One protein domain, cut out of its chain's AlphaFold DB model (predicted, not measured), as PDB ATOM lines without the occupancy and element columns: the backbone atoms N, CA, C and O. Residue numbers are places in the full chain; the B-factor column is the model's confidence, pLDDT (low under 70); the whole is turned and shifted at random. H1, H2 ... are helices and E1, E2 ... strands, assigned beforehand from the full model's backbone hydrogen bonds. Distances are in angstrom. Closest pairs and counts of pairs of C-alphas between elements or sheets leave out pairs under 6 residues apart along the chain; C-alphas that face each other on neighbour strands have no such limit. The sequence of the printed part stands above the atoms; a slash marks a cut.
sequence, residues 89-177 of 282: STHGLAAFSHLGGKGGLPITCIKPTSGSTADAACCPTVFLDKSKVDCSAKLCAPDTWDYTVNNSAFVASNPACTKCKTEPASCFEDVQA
ATOM      1  N   SER A  89     -17.907 -32.711  14.437       97.44
ATOM      2  CA  SER A  89     -18.437 -31.735  13.477       97.44
ATOM      3  C   SER A  89     -19.429 -30.748  14.111       97.44
ATOM      4  O   SER A  89     -19.367 -29.554  13.814       97.44
ATOM      5  N   THR A  90     -20.254 -31.202  15.065       97.69
ATOM      6  CA  THR A  90     -21.213 -30.390  15.839       97.69
ATOM      7  C   THR A  90     -20.534 -29.256  16.616       97.69
ATOM      8  O   THR A  90     -21.159 -28.228  16.904       97.69
ATOM      9  N   HIS A  91     -19.251 -29.426  16.944       97.44
ATOM     10  CA  HIS A  91     -18.486 -28.581  17.860       97.44
ATOM     11  C   HIS A  91     -17.250 -27.931  17.217       97.44
ATOM     12  O   HIS A  91     -16.458 -27.301  17.921       97.44
ATOM     13  N   GLY A  92     -17.046 -28.099  15.906       97.12
ATOM     14  CA  GLY A  92     -15.831 -27.638  15.226       97.12
ATOM     15  C   GLY A  92     -14.572 -28.376  15.673       97.12
ATOM     16  O   GLY A  92     -13.468 -27.841  15.582       97.12
ATOM     17  N   LEU A  93     -14.738 -29.584  16.205       97.44
ATOM     18  CA  LEU A  93     -13.676 -30.418  16.739       97.44
ATOM     19  C   LEU A  93     -13.366 -31.564  15.783       97.44
ATOM     20  O   LEU A  93     -14.241 -32.099  15.106       97.44
ATOM     21  N   ALA A  94     -12.105 -31.987  15.771       96.75
ATOM     22  CA  ALA A  94     -11.749 -33.241  15.128       96.75
ATOM     23  C   ALA A  94     -12.379 -34.419  15.893       96.75
ATOM     24  O   ALA A  94     -12.428 -34.415  17.134       96.75
ATOM     25  N   ALA A  95     -12.807 -35.443  15.153       95.19
ATOM     26  CA  ALA A  95     -13.126 -36.743  15.729       95.19
ATOM     27  C   ALA A  95     -11.939 -37.250  16.566       95.19
ATOM     28  O   ALA A  95     -10.783 -36.940  16.276       95.19
ATOM     29  N   PHE A  96     -12.231 -37.983  17.640       94.94
ATOM     30  CA  PHE A  96     -11.248 -38.540  18.576       94.94
ATOM     31  C   PHE A  96     -10.387 -37.518  19.331       94.94
ATOM     32  O   PHE A  96      -9.487 -37.898  20.076       94.94
ATOM     33  N   SER A  97     -10.686 -36.218  19.242       95.88
ATOM     34  CA  SER A  97      -9.960 -35.167  19.981       95.88
ATOM     35  C   SER A  97      -9.943 -35.375  21.501       95.88
ATOM     36  O   SER A  97      -9.027 -34.913  22.184       95.88
ATOM     37  N   HIS A  98     -10.896 -36.144  22.029       94.75
ATOM     38  CA  HIS A  98     -10.937 -36.556  23.427       94.75
ATOM     39  C   HIS A  98      -9.763 -37.464  23.850       94.75
ATOM     40  O   HIS A  98      -9.405 -37.494  25.029       94.75
ATOM     41  N   LEU A  99      -9.123 -38.155  22.900       92.06
ATOM     42  CA  LEU A  99      -7.925 -38.974  23.114       92.06
ATOM     43  C   LEU A  99      -6.634 -38.139  23.160       92.06
ATOM     44  O   LEU A  99      -5.593 -38.634  23.583       92.06
ATOM     45  N   GLY A 100      -6.689 -36.850  22.804       90.88
ATOM     46  CA  GLY A 100      -5.544 -35.930  22.780       90.88
ATOM     47  C   GLY A 100      -5.041 -35.467  24.157       90.88
ATOM     48  O   GLY A 100      -4.469 -34.387  24.269       90.88
ATOM     49  N   GLY A 101      -5.305 -36.228  25.225       90.94
ATOM     50  CA  GLY A 101      -4.837 -35.954  26.591       90.94
ATOM     51  C   GLY A 101      -5.665 -34.947  27.400       90.94
ATOM     52  O   GLY A 101      -5.479 -34.855  28.610       90.94
ATOM     53  N   LYS A 102      -6.609 -34.230  26.775       93.50
ATOM     54  CA  LYS A 102      -7.500 -33.267  27.459       93.50
ATOM     55  C   LYS A 102      -8.845 -33.854  27.912       93.50
ATOM     56  O   LYS A 102      -9.608 -33.176  28.602       93.50
ATOM     57  N   GLY A 103      -9.124 -35.109  27.554       94.81
ATOM     58  CA  GLY A 103     -10.396 -35.778  27.828       94.81
ATOM     59  C   GLY A 103     -11.546 -35.256  26.964       94.81
ATOM     60  O   GLY A 103     -11.334 -34.516  26.007       94.81
ATOM     61  N   GLY A 104     -12.773 -35.666  27.292       96.94
ATOM     62  CA  GLY A 104     -13.979 -35.248  26.572       96.94
ATOM     63  C   GLY A 104     -14.287 -33.752  26.693       96.94
ATOM     64  O   GLY A 104     -13.800 -33.070  27.596       96.94
ATOM     65  N   LEU A 105     -15.124 -33.259  25.779       98.19
ATOM     66  CA  LEU A 105     -15.661 -31.903  25.788       98.19
ATOM     67  C   LEU A 105     -16.505 -31.712  27.058       98.19
ATOM     68  O   LEU A 105     -17.466 -32.463  27.240       98.19
ATOM     69  N   PRO A 106     -16.192 -30.734  27.925       98.38
ATOM     70  CA  PRO A 106     -17.031 -30.414  29.069       98.38
ATOM     71  C   PRO A 106     -18.425 -29.979  28.623       98.38
ATOM     72  O   PRO A 106     -18.587 -29.071  27.797       98.38
ATOM     73  N   ILE A 107     -19.423 -30.642  29.190       98.19
ATOM     74  CA  ILE A 107     -20.835 -30.374  28.959       98.19
ATOM     75  C   ILE A 107     -21.546 -30.193  30.300       98.19
ATOM     76  O   ILE A 107     -21.133 -30.696  31.343       98.19
ATOM     77  N   THR A 108     -22.642 -29.451  30.274       97.75
ATOM     78  CA  THR A 108     -23.501 -29.230  31.431       97.75
ATOM     79  C   THR A 108     -24.911 -29.658  31.073       97.75
ATOM     80  O   THR A 108     -25.468 -29.223  30.062       97.75
ATOM     81  N   CYS A 109     -25.474 -30.530  31.895       96.69
ATOM     82  CA  CYS A 109     -26.676 -31.283  31.594       96.69
ATOM     83  C   CYS A 109     -27.819 -30.949  32.545       96.69
ATOM     84  O   CYS A 109     -27.612 -30.590  33.708       96.69
ATOM     85  N   ILE A 110     -29.041 -31.129  32.051       94.38
ATOM     86  CA  ILE A 110     -30.253 -31.121  32.866       94.38
ATOM     87  C   ILE A 110     -30.698 -32.551  33.139       94.38
ATOM     88  O   ILE A 110     -30.601 -33.428  32.282       94.38
ATOM     89  N   LYS A 111     -31.263 -32.772  34.325       87.50
ATOM     90  CA  LYS A 111     -32.001 -33.996  34.629       87.50
ATOM     91  C   LYS A 111     -33.492 -33.740  34.383       87.50
ATOM     92  O   LYS A 111     -34.091 -32.985  35.155       87.50
ATOM     93  N   PRO A 112     -34.101 -34.287  33.318       83.88
ATOM     94  CA  PRO A 112     -35.517 -34.072  33.061       83.88
ATOM     95  C   PRO A 112     -36.367 -34.780  34.118       83.88
ATOM     96  O   PRO A 112     -36.014 -35.845  34.627       83.88
ATOM     97  N   THR A 113     -37.514 -34.191  34.445       82.75
ATOM     98  CA  THR A 113     -38.449 -34.732  35.442       82.75
ATOM     99  C   THR A 113     -39.389 -35.793  34.874       82.75
ATOM    100  O   THR A 113     -40.051 -36.485  35.638       82.75
ATOM    101  N   SER A 114     -39.471 -35.920  33.547       81.38
ATOM    102  CA  SER A 114     -40.374 -36.845  32.850       81.38
ATOM    103  C   SER A 114     -39.947 -38.312  32.932       81.38
ATOM    104  O   SER A 114     -40.770 -39.198  32.717       81.38
ATOM    105  N   GLY A 115     -38.664 -38.578  33.201       77.81
ATOM    106  CA  GLY A 115     -38.088 -39.922  33.138       77.81
ATOM    107  C   GLY A 115     -37.848 -40.448  31.715       77.81
ATOM    108  O   GLY A 115     -37.471 -41.606  31.569       77.81
ATOM    109  N   SER A 116     -38.030 -39.620  30.677       79.94
ATOM    110  CA  SER A 116     -37.797 -39.987  29.273       79.94
ATOM    111  C   SER A 116     -36.433 -39.513  28.780       79.94
ATOM    112  O   SER A 116     -36.130 -38.325  28.879       79.94
ATOM    113  N   THR A 117     -35.652 -40.408  28.155       78.38
ATOM    114  CA  THR A 117     -34.384 -40.069  27.473       78.38
ATOM    115  C   THR A 117     -34.553 -38.991  26.408       78.38
ATOM    116  O   THR A 117     -33.586 -38.313  26.083       78.38
ATOM    117  N   ALA A 118     -35.753 -38.814  25.846       83.56
ATOM    118  CA  ALA A 118     -36.014 -37.798  24.826       83.56
ATOM    119  C   ALA A 118     -35.979 -36.361  25.375       83.56
ATOM    120  O   ALA A 118     -35.715 -35.433  24.617       83.56
ATOM    121  N   ASP A 119     -36.199 -36.184  26.680       86.19
ATOM    122  CA  ASP A 119     -36.230 -34.865  27.326       86.19
ATOM    123  C   ASP A 119     -34.880 -34.490  27.957       86.19
ATOM    124  O   ASP A 119     -34.716 -33.407  28.523       86.19
ATOM    125  N   ALA A 120     -33.913 -35.406  27.893       91.56
ATOM    126  CA  ALA A 120     -32.550 -35.176  28.343       91.56
ATOM    127  C   ALA A 120     -31.904 -34.080  27.495       91.56
ATOM    128  O   ALA A 120     -32.150 -33.986  26.292       91.56
ATOM    129  N   ALA A 121     -31.046 -33.266  28.095       95.69
ATOM    130  CA  ALA A 121     -30.248 -32.340  27.313       95.69
ATOM    131  C   ALA A 121     -28.939 -32.011  28.013       95.69
ATOM    132  O   ALA A 121     -28.903 -31.827  29.232       95.69
ATOM    133  N   CYS A 122     -27.885 -31.878  27.218       97.62
ATOM    134  CA  CYS A 122     -26.595 -31.364  27.634       97.62
ATOM    135  C   CYS A 122     -26.155 -30.256  26.682       97.62
ATOM    136  O   CYS A 122     -26.447 -30.289  25.488       97.62
ATOM    137  N   CYS A 123     -25.461 -29.256  27.213       98.00
ATOM    138  CA  CYS A 123     -24.955 -28.119  26.457       98.00
ATOM    139  C   CYS A 123     -23.441 -27.974  26.666       98.00
ATOM    140  O   CYS A 123     -22.993 -28.148  27.801       98.00
ATOM    141  N   PRO A 124     -22.645 -27.616  25.639       97.81
ATOM    142  CA  PRO A 124     -21.228 -27.307  25.816       97.81
ATOM    143  C   PRO A 124     -21.014 -26.251  26.903       97.81
ATOM    144  O   PRO A 124     -21.533 -25.137  26.807       97.81
ATOM    145  N   THR A 125     -20.220 -26.565  27.929       97.69
ATOM    146  CA  THR A 125     -20.018 -25.651  29.067       97.69
ATOM    147  C   THR A 125     -19.389 -24.333  28.620       97.69
ATOM    148  O   THR A 125     -19.771 -23.273  29.106       97.69
ATOM    149  N   VAL A 126     -18.513 -24.376  27.610       95.50
ATOM    150  CA  VAL A 126     -17.914 -23.179  26.991       95.50
ATOM    151  C   VAL A 126     -18.938 -22.221  26.376       95.50
ATOM    152  O   VAL A 126     -18.687 -21.020  26.339       95.50
ATOM    153  N   PHE A 127     -20.085 -22.726  25.905       96.25
ATOM    154  CA  PHE A 127     -21.167 -21.890  25.382       96.25
ATOM    155  C   PHE A 127     -21.961 -21.220  26.510       96.25
ATOM    156  O   PHE A 127     -22.383 -20.069  26.380       96.25
ATOM    157  N   LEU A 128     -22.165 -21.934  27.619       96.69
ATOM    158  CA  LEU A 128     -22.862 -21.409  28.791       96.69
ATOM    159  C   LEU A 128     -22.031 -20.335  29.497       96.69
ATOM    160  O   LEU A 128     -22.543 -19.255  29.792       96.69
ATOM    161  N   ASP A 129     -20.765 -20.651  29.765       94.69
ATOM    162  CA  ASP A 129     -19.816 -19.797  30.467       94.69
ATOM    163  C   ASP A 129     -18.376 -20.235  30.157       94.69
ATOM    164  O   ASP A 129     -17.836 -21.174  30.752       94.69
ATOM    165  N   LYS A 130     -17.723 -19.519  29.234       91.94
ATOM    166  CA  LYS A 130     -16.333 -19.787  28.837       91.94
ATOM    167  C   LYS A 130     -15.354 -19.705  30.015       91.94
ATOM    168  O   LYS A 130     -14.333 -20.380  29.985       91.94
ATOM    169  N   SER A 131     -15.658 -18.928  31.060       93.31
ATOM    170  CA  SER A 131     -14.768 -18.786  32.222       93.31
ATOM    171  C   SER A 131     -14.696 -20.042  33.097       93.31
ATOM    172  O   SER A 131     -13.749 -20.194  33.866       93.31
ATOM    173  N   LYS A 132     -15.651 -20.972  32.952       92.38
ATOM    174  CA  LYS A 132     -15.688 -22.237  33.702       92.38
ATOM    175  C   LYS A 132     -14.828 -23.343  33.105       92.38
ATOM    176  O   LYS A 132     -14.687 -24.394  33.722       92.38
ATOM    177  N   VAL A 133     -14.263 -23.136  31.917       95.31
ATOM    178  CA  VAL A 133     -13.467 -24.157  31.239       95.31
ATOM    179  C   VAL A 133     -12.064 -23.637  30.978       95.31
ATOM    180  O   VAL A 133     -11.849 -22.739  30.169       95.31
ATOM    181  N   ASP A 134     -11.084 -24.254  31.634       95.56
ATOM    182  CA  ASP A 134      -9.680 -24.057  31.299       95.56
ATOM    183  C   ASP A 134      -9.330 -24.853  30.034       95.56
ATOM    184  O   ASP A 134      -8.981 -26.034  30.093       95.56
ATOM    185  N   CYS A 135      -9.407 -24.198  28.875       95.12
ATOM    186  CA  CYS A 135      -9.096 -24.808  27.580       95.12
ATOM    187  C   CYS A 135      -7.614 -25.188  27.405       95.12
ATOM    188  O   CYS A 135      -7.263 -25.879  26.441       95.12
ATOM    189  N   SER A 136      -6.721 -24.779  28.317       93.94
ATOM    190  CA  SER A 136      -5.345 -25.282  28.329       93.94
ATOM    191  C   SER A 136      -5.291 -26.740  28.803       93.94
ATOM    192  O   SER A 136      -4.530 -27.530  28.244       93.94
ATOM    193  N   ALA A 137      -6.178 -27.121  29.728       95.62
ATOM    194  CA  ALA A 137      -6.243 -28.447  30.337       95.62
ATOM    195  C   ALA A 137      -7.425 -29.309  29.853       95.62
ATOM    196  O   ALA A 137      -7.372 -30.535  29.949       95.62
ATOM    197  N   LYS A 138      -8.497 -28.691  29.348       97.25
ATOM    198  CA  LYS A 138      -9.736 -29.350  28.912       97.25
ATOM    199  C   LYS A 138      -9.984 -29.152  27.426       97.25
ATOM    200  O   LYS A 138      -9.515 -28.185  26.824       97.25
ATOM    201  N   LEU A 139     -10.709 -30.091  26.824       97.62
ATOM    202  CA  LEU A 139     -11.101 -29.985  25.426       97.62
ATOM    203  C   LEU A 139     -12.099 -28.830  25.258       97.62
ATOM    204  O   LEU A 139     -13.052 -28.715  26.019       97.62
ATOM    205  N   CYS A 140     -11.878 -27.985  24.257       96.56
ATOM    206  CA  CYS A 140     -12.744 -26.862  23.919       96.56
ATOM    207  C   CYS A 140     -12.854 -26.744  22.408       96.56
ATOM    208  O   CYS A 140     -11.869 -26.984  21.709       96.56
ATOM    209  N   ALA A 141     -14.016 -26.301  21.932       94.56
ATOM    210  CA  ALA A 141     -14.162 -25.848  20.554       94.56
ATOM    211  C   ALA A 141     -13.122 -24.747  20.232       94.56
ATOM    212  O   ALA A 141     -12.762 -23.982  21.137       94.56
ATOM    213  N   PRO A 142     -12.634 -24.650  18.980       93.25
ATOM    214  CA  PRO A 142     -11.719 -23.586  18.571       93.25
ATOM    215  C   PRO A 142     -12.306 -22.194  18.837       93.25
ATOM    216  O   PRO A 142     -13.515 -22.011  18.744       93.25
ATOM    217  N   ASP A 143     -11.465 -21.183  19.081       91.38
ATOM    218  CA  ASP A 143     -11.937 -19.804  19.325       91.38
ATOM    219  C   ASP A 143     -12.723 -19.204  18.147       91.38
ATOM    220  O   ASP A 143     -13.496 -18.266  18.326       91.38
ATOM    221  N   THR A 144     -12.537 -19.747  16.944       93.25
ATOM    222  CA  THR A 144     -13.283 -19.372  15.737       93.25
ATOM    223  C   THR A 144     -14.660 -20.029  15.640       93.25
ATOM    224  O   THR A 144     -15.399 -19.724  14.709       93.25
ATOM    225  N   TRP A 145     -14.988 -20.968  16.531       95.81
ATOM    226  CA  TRP A 145     -16.267 -21.665  16.538       95.81
ATOM    227  C   TRP A 145     -17.282 -20.909  17.391       95.81
ATOM    228  O   TRP A 145     -17.185 -20.862  18.618       95.81
ATOM    229  N   ASP A 146     -18.290 -20.348  16.733       94.44
ATOM    230  CA  ASP A 146     -19.403 -19.669  17.379       94.44
ATOM    231  C   ASP A 146     -20.660 -20.522  17.229       94.44
ATOM    232  O   ASP A 146     -21.246 -20.616  16.153       94.44
ATOM    233  N   TYR A 147     -21.123 -21.123  18.323       94.75
ATOM    234  CA  TYR A 147     -22.338 -21.934  18.307       94.75
ATOM    235  C   TYR A 147     -23.585 -21.162  17.858       94.75
ATOM    236  O   TYR A 147     -24.511 -21.777  17.346       94.75
ATOM    237  N   THR A 148     -23.626 -19.836  17.999       94.44
ATOM    238  CA  THR A 148     -24.752 -19.018  17.522       94.44
ATOM    239  C   THR A 148     -24.738 -18.792  16.010       94.44
ATOM    240  O   THR A 148     -25.749 -18.369  15.452       94.44
ATOM    241  N   VAL A 149     -23.629 -19.121  15.339       95.19
ATOM    242  CA  VAL A 149     -23.449 -18.989  13.887       95.19
ATOM    243  C   VAL A 149     -23.300 -20.360  13.231       95.19
ATOM    244  O   VAL A 149     -24.052 -20.693  12.320       95.19
ATOM    245  N   ASN A 150     -22.351 -21.169  13.702       94.75
ATOM    246  CA  ASN A 150     -22.000 -22.460  13.120       94.75
ATOM    247  C   ASN A 150     -23.030 -23.555  13.416       94.75
ATOM    248  O   ASN A 150     -23.178 -24.468  12.611       94.75
ATOM    249  N   ASN A 151     -23.736 -23.477  14.550       92.62
ATOM    250  CA  ASN A 151     -24.724 -24.485  14.940       92.62
ATOM    251  C   ASN A 151     -25.879 -23.883  15.762       92.62
ATOM    252  O   ASN A 151     -26.221 -24.336  16.858       92.62
ATOM    253  N   SER A 152     -26.464 -22.806  15.233       95.00
ATOM    254  CA  SER A 152     -27.458 -21.992  15.943       95.00
ATOM    255  C   SER A 152     -28.703 -22.784  16.337       95.00
ATOM    256  O   SER A 152     -29.226 -22.604  17.435       95.00
ATOM    257  N   ALA A 153     -29.148 -23.704  15.476       94.19
ATOM    258  CA  ALA A 153     -30.297 -24.563  15.732       94.19
ATOM    259  C   ALA A 153     -30.069 -25.494  16.930       94.19
ATOM    260  O   ALA A 153     -30.986 -25.655  17.741       94.19
ATOM    261  N   PHE A 154     -28.851 -26.042  17.073       94.88
ATOM    262  CA  PHE A 154     -28.475 -26.872  18.215       94.88
ATOM    263  C   PHE A 154     -28.635 -26.087  19.513       94.88
ATOM    264  O   PHE A 154     -29.352 -26.533  20.395       94.88
ATOM    265  N   VAL A 155     -28.048 -24.892  19.636       96.19
ATOM    266  CA  VAL A 155     -28.138 -24.131  20.897       96.19
ATOM    267  C   VAL A 155     -29.513 -23.510  21.140       96.19
ATOM    268  O   VAL A 155     -29.959 -23.479  22.285       96.19
ATOM    269  N   ALA A 156     -30.204 -23.050  20.095       95.19
ATOM    270  CA  ALA A 156     -31.516 -22.415  20.224       95.19
ATOM    271  C   ALA A 156     -32.605 -23.397  20.676       95.19
ATOM    272  O   ALA A 156     -33.511 -23.014  21.411       95.19
ATOM    273  N   SER A 157     -32.505 -24.660  20.254       94.19
ATOM    274  CA  SER A 157     -33.501 -25.695  20.551       94.19
ATOM    275  C   SER A 157     -33.099 -26.601  21.717       94.19
ATOM    276  O   SER A 157     -33.837 -27.534  22.033       94.19
ATOM    277  N   ASN A 158     -31.946 -26.359  22.348       96.75
ATOM    278  CA  ASN A 158     -31.414 -27.184  23.428       96.75
ATOM    279  C   ASN A 158     -31.872 -26.661  24.804       96.75
ATOM    280  O   ASN A 158     -31.421 -25.595  25.248       96.75
ATOM    281  N   PRO A 159     -32.717 -27.418  25.531       95.56
ATOM    282  CA  PRO A 159     -33.221 -26.998  26.836       95.56
ATOM    283  C   PRO A 159     -32.117 -26.760  27.872       95.56
ATOM    284  O   PRO A 159     -32.245 -25.850  28.693       95.56
ATOM    285  N   ALA A 160     -31.015 -27.515  27.827       96.94
ATOM    286  CA  ALA A 160     -29.887 -27.312  28.733       96.94
ATOM    287  C   ALA A 160     -29.133 -26.013  28.432       96.94
ATOM    288  O   ALA A 160     -28.731 -25.319  29.364       96.94
ATOM    289  N   CYS A 161     -29.010 -25.627  27.157       97.50
ATOM    290  CA  CYS A 161     -28.367 -24.366  26.779       97.50
ATOM    291  C   CYS A 161     -29.117 -23.130  27.298       97.50
ATOM    292  O   CYS A 161     -28.497 -22.099  27.562       97.50
ATOM    293  N   THR A 162     -30.431 -23.242  27.505       95.81
ATOM    294  CA  THR A 162     -31.235 -22.193  28.147       95.81
ATOM    295  C   THR A 162     -31.215 -22.332  29.669       95.81
ATOM    296  O   THR A 162     -30.778 -21.422  30.373       95.81
ATOM    297  N   LYS A 163     -31.647 -23.488  30.189       96.31
ATOM    298  CA  LYS A 163     -31.863 -23.694  31.625       96.31
ATOM    299  C   LYS A 163     -30.576 -23.597  32.435       96.31
ATOM    300  O   LYS A 163     -30.568 -22.954  33.475       96.31
ATOM    301  N   CYS A 164     -29.472 -24.168  31.962       96.94
ATOM    302  CA  CYS A 164     -28.213 -24.123  32.711       96.94
ATOM    303  C   CYS A 164     -27.539 -22.752  32.673       96.94
ATOM    304  O   CYS A 164     -26.678 -22.473  33.506       96.94
ATOM    305  N   LYS A 165     -27.948 -21.880  31.743       95.25
ATOM    306  CA  LYS A 165     -27.510 -20.486  31.707       95.25
ATOM    307  C   LYS A 165     -28.245 -19.638  32.745       95.25
ATOM    308  O   LYS A 165     -27.624 -18.797  33.386       95.25
ATOM    309  N   THR A 166     -29.548 -19.858  32.919       95.81
ATOM    310  CA  THR A 166     -30.388 -19.081  33.849       95.81
ATOM    311  C   THR A 166     -30.403 -19.650  35.267       95.81
ATOM    312  O   THR A 166     -30.471 -18.896  36.232       95.81
ATOM    313  N   GLU A 167     -30.314 -20.973  35.406       95.88
ATOM    314  CA  GLU A 167     -30.434 -21.714  36.666       95.88
ATOM    315  C   GLU A 167     -29.308 -22.758  36.810       95.88
ATOM    316  O   GLU A 167     -29.576 -23.961  36.916       95.88
ATOM    317  N   PRO A 168     -28.027 -22.345  36.839       94.31
ATOM    318  CA  PRO A 168     -26.888 -23.270  36.823       94.31
ATOM    319  C   PRO A 168     -26.878 -24.263  37.994       94.31
ATOM    320  O   PRO A 168     -26.404 -25.382  37.839       94.31
ATOM    321  N   ALA A 169     -27.443 -23.892  39.148       94.56
ATOM    322  CA  ALA A 169     -27.553 -24.774  40.314       94.56
ATOM    323  C   ALA A 169     -28.499 -25.974  40.101       94.56
ATOM    324  O   ALA A 169     -28.475 -26.918  40.884       94.56
ATOM    325  N   SER A 170     -29.340 -25.940  39.060       93.00
ATOM    326  CA  SER A 170     -30.239 -27.041  38.690       93.00
ATOM    327  C   SER A 170     -29.611 -28.043  37.710       93.00
ATOM    328  O   SER A 170     -30.268 -29.008  37.313       93.00
ATOM    329  N   CYS A 171     -28.361 -27.804  37.308       95.69
ATOM    330  CA  CYS A 171     -27.637 -28.599  36.328       95.69
ATOM    331  C   CYS A 171     -26.440 -29.315  36.952       95.69
ATOM    332  O   CYS A 171     -25.984 -28.973  38.042       95.69
ATOM    333  N   PHE A 172     -25.919 -30.309  36.239       95.50
ATOM    334  CA  PHE A 172     -24.721 -31.047  36.631       95.50
ATOM    335  C   PHE A 172     -23.718 -31.093  35.480       95.50
ATOM    336  O   PHE A 172     -24.080 -30.922  34.316       95.50
ATOM    337  N   GLU A 173     -22.447 -31.280  35.816       96.06
ATOM    338  CA  GLU A 173     -21.351 -31.345  34.849       96.06
ATOM    339  C   GLU A 173     -21.102 -32.785  34.401       96.06
ATOM    340  O   GLU A 173     -21.236 -33.721  35.189       96.06
ATOM    341  N   ASP A 174     -20.711 -32.935  33.140       96.31
ATOM    342  CA  ASP A 174     -20.283 -34.195  32.541       96.31
ATOM    343  C   ASP A 174     -19.265 -33.917  31.414       96.31
ATOM    344  O   ASP A 174     -18.894 -32.768  31.146       96.31
ATOM    345  N   VAL A 175     -18.787 -34.963  30.745       96.88
ATOM    346  CA  VAL A 175     -17.882 -34.867  29.596       96.88
ATOM    347  C   VAL A 175     -18.357 -35.739  28.439       96.88
ATOM    348  O   VAL A 175     -18.782 -36.874  28.628       96.88
ATOM    349  N   GLN A 176     -18.216 -35.232  27.215       98.00
ATOM    350  CA  GLN A 176     -18.606 -35.933  25.992       98.00
ATOM    351  C   GLN A 176     -17.381 -36.278  25.140       98.00
ATOM    352  O   GLN A 176     -16.585 -35.408  24.787       98.00
ATOM    353  N   ALA A 177     -17.230 -37.550  24.774       97.19
ATOM    354  CA  ALA A 177     -16.242 -37.949  23.777       97.19
ATOM    355  C   ALA A 177     -16.691 -37.512  22.373       97.19
ATOM    356  O   ALA A 177     -17.877 -37.571  22.053       97.19
TER     357      ALA A 177
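Overview. This is residues 89 to 177 of the 282 residues of the protein "Hypothetical protein" of Polarella glacialis (UniProt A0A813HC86). A small sheet of three antiparallel strands makes a wall, with H4 lying crosswise over E2 and E1 on one face and the short H1 on the same face, the other face bare of named helices, while H2 and H3, a pair of short helices, sit off the sheet. Much of the rest is loop: residues 113 to 118 stick out at one end of the long axis, and the long stretch of residues 129 to 146 reaches its other end at Ser 136. The printed part has 89 residues with four named helices and three named strands, in the order E1 E2 H1 H2 H3 H4 E3; the sheet runs E2 E1 E3. The class is mixed, helices and strands, though only 37 of the 89 residues are in named elements. The whole is compact, with a radius of gyration of the C-alphas of 12.8 A, and spans 36 by 26 by 23 A.

Arrangement. Begin at the inner strand E1, residues 105 to 110, which has an edge strand on each side. Beside it look for E3, residues 171 to 176, antiparallel at 145 degrees between directions; N 105 and O 176 are 2.8 A apart and N 174 and O 107 are 2.9 A apart, both within hydrogen-bond range. The other edge strand is E2, residues 121 to 124, also antiparallel to E1 at 145 degrees and forming a hairpin with it; N 108 and O 123 are 2.8 A apart and N 110 and O 121 are 2.9 A apart, both within hydrogen-bond range. Now look at H4, residues 159 to 166, which is on the sheet at a height of 7.6 A, over E2 and E1. It runs across the strands, at 80 degrees to E1 on the local plane. Its closest C-alphas to E2 are those of Cys 161 and Cys 123, 5.1 A apart. H1, residues 125 to 128, is on the same face at a height of 4.6 A, over none of the strands. H1 and H4 touch, their closest C-alphas being those of Leu 128 and Lys 165, 5.6 A apart. Farther out are H2, residues 147 to 150, and H3, residues 152 to 156, neither of them on the sheet. They touch only at the corner by their link, and only just, with 3 pairs of C-alphas within 8 A; the closest are those of Tyr 147 and Val 155, 6.7 A apart. H3 and H4 are close but not clearly touching, with the C-alphas of Val 155 and Cys 161 5.9 A apart, and H2 and H4 are apart. In H3 every O i to N i+4 pair is within hydrogen-bond range, in H4 3 of 4 are, and H1 and H2 are too short for such a pair.

Along the chain. Find C-alpha 105 at (-15.661, -31.903, 25.788); from there E1 runs 16.2 A to C-alpha 110. E2 covers 10.4 A from Ala 121 to Pro 124, and H1 follows from Thr 125 to Leu 128. H2 runs from Tyr 147 to Asn 150 and H3 from Ser 152 to Ala 156. Find C-alpha 159 at (-33.221, -26.998, 26.836), where H4 begins; it ends 10.9 A away at C-alpha 166. E3 runs 15.6 A from Cys 171 to C-alpha 176 at (-18.606, -35.933, 25.992).

Size, cuts and confidence. The two C-alphas farthest apart are those of Ser 114 and Ser 136, at 37.2 A. The printed part runs from residue 89 to 177 with no cut. Between H1 and H2 you pass 18 residues, a long link, and residues 89 to 104 before E1 also hold no named element. The mean pLDDT of the printed part is 94.1, and no printed residue is under 70.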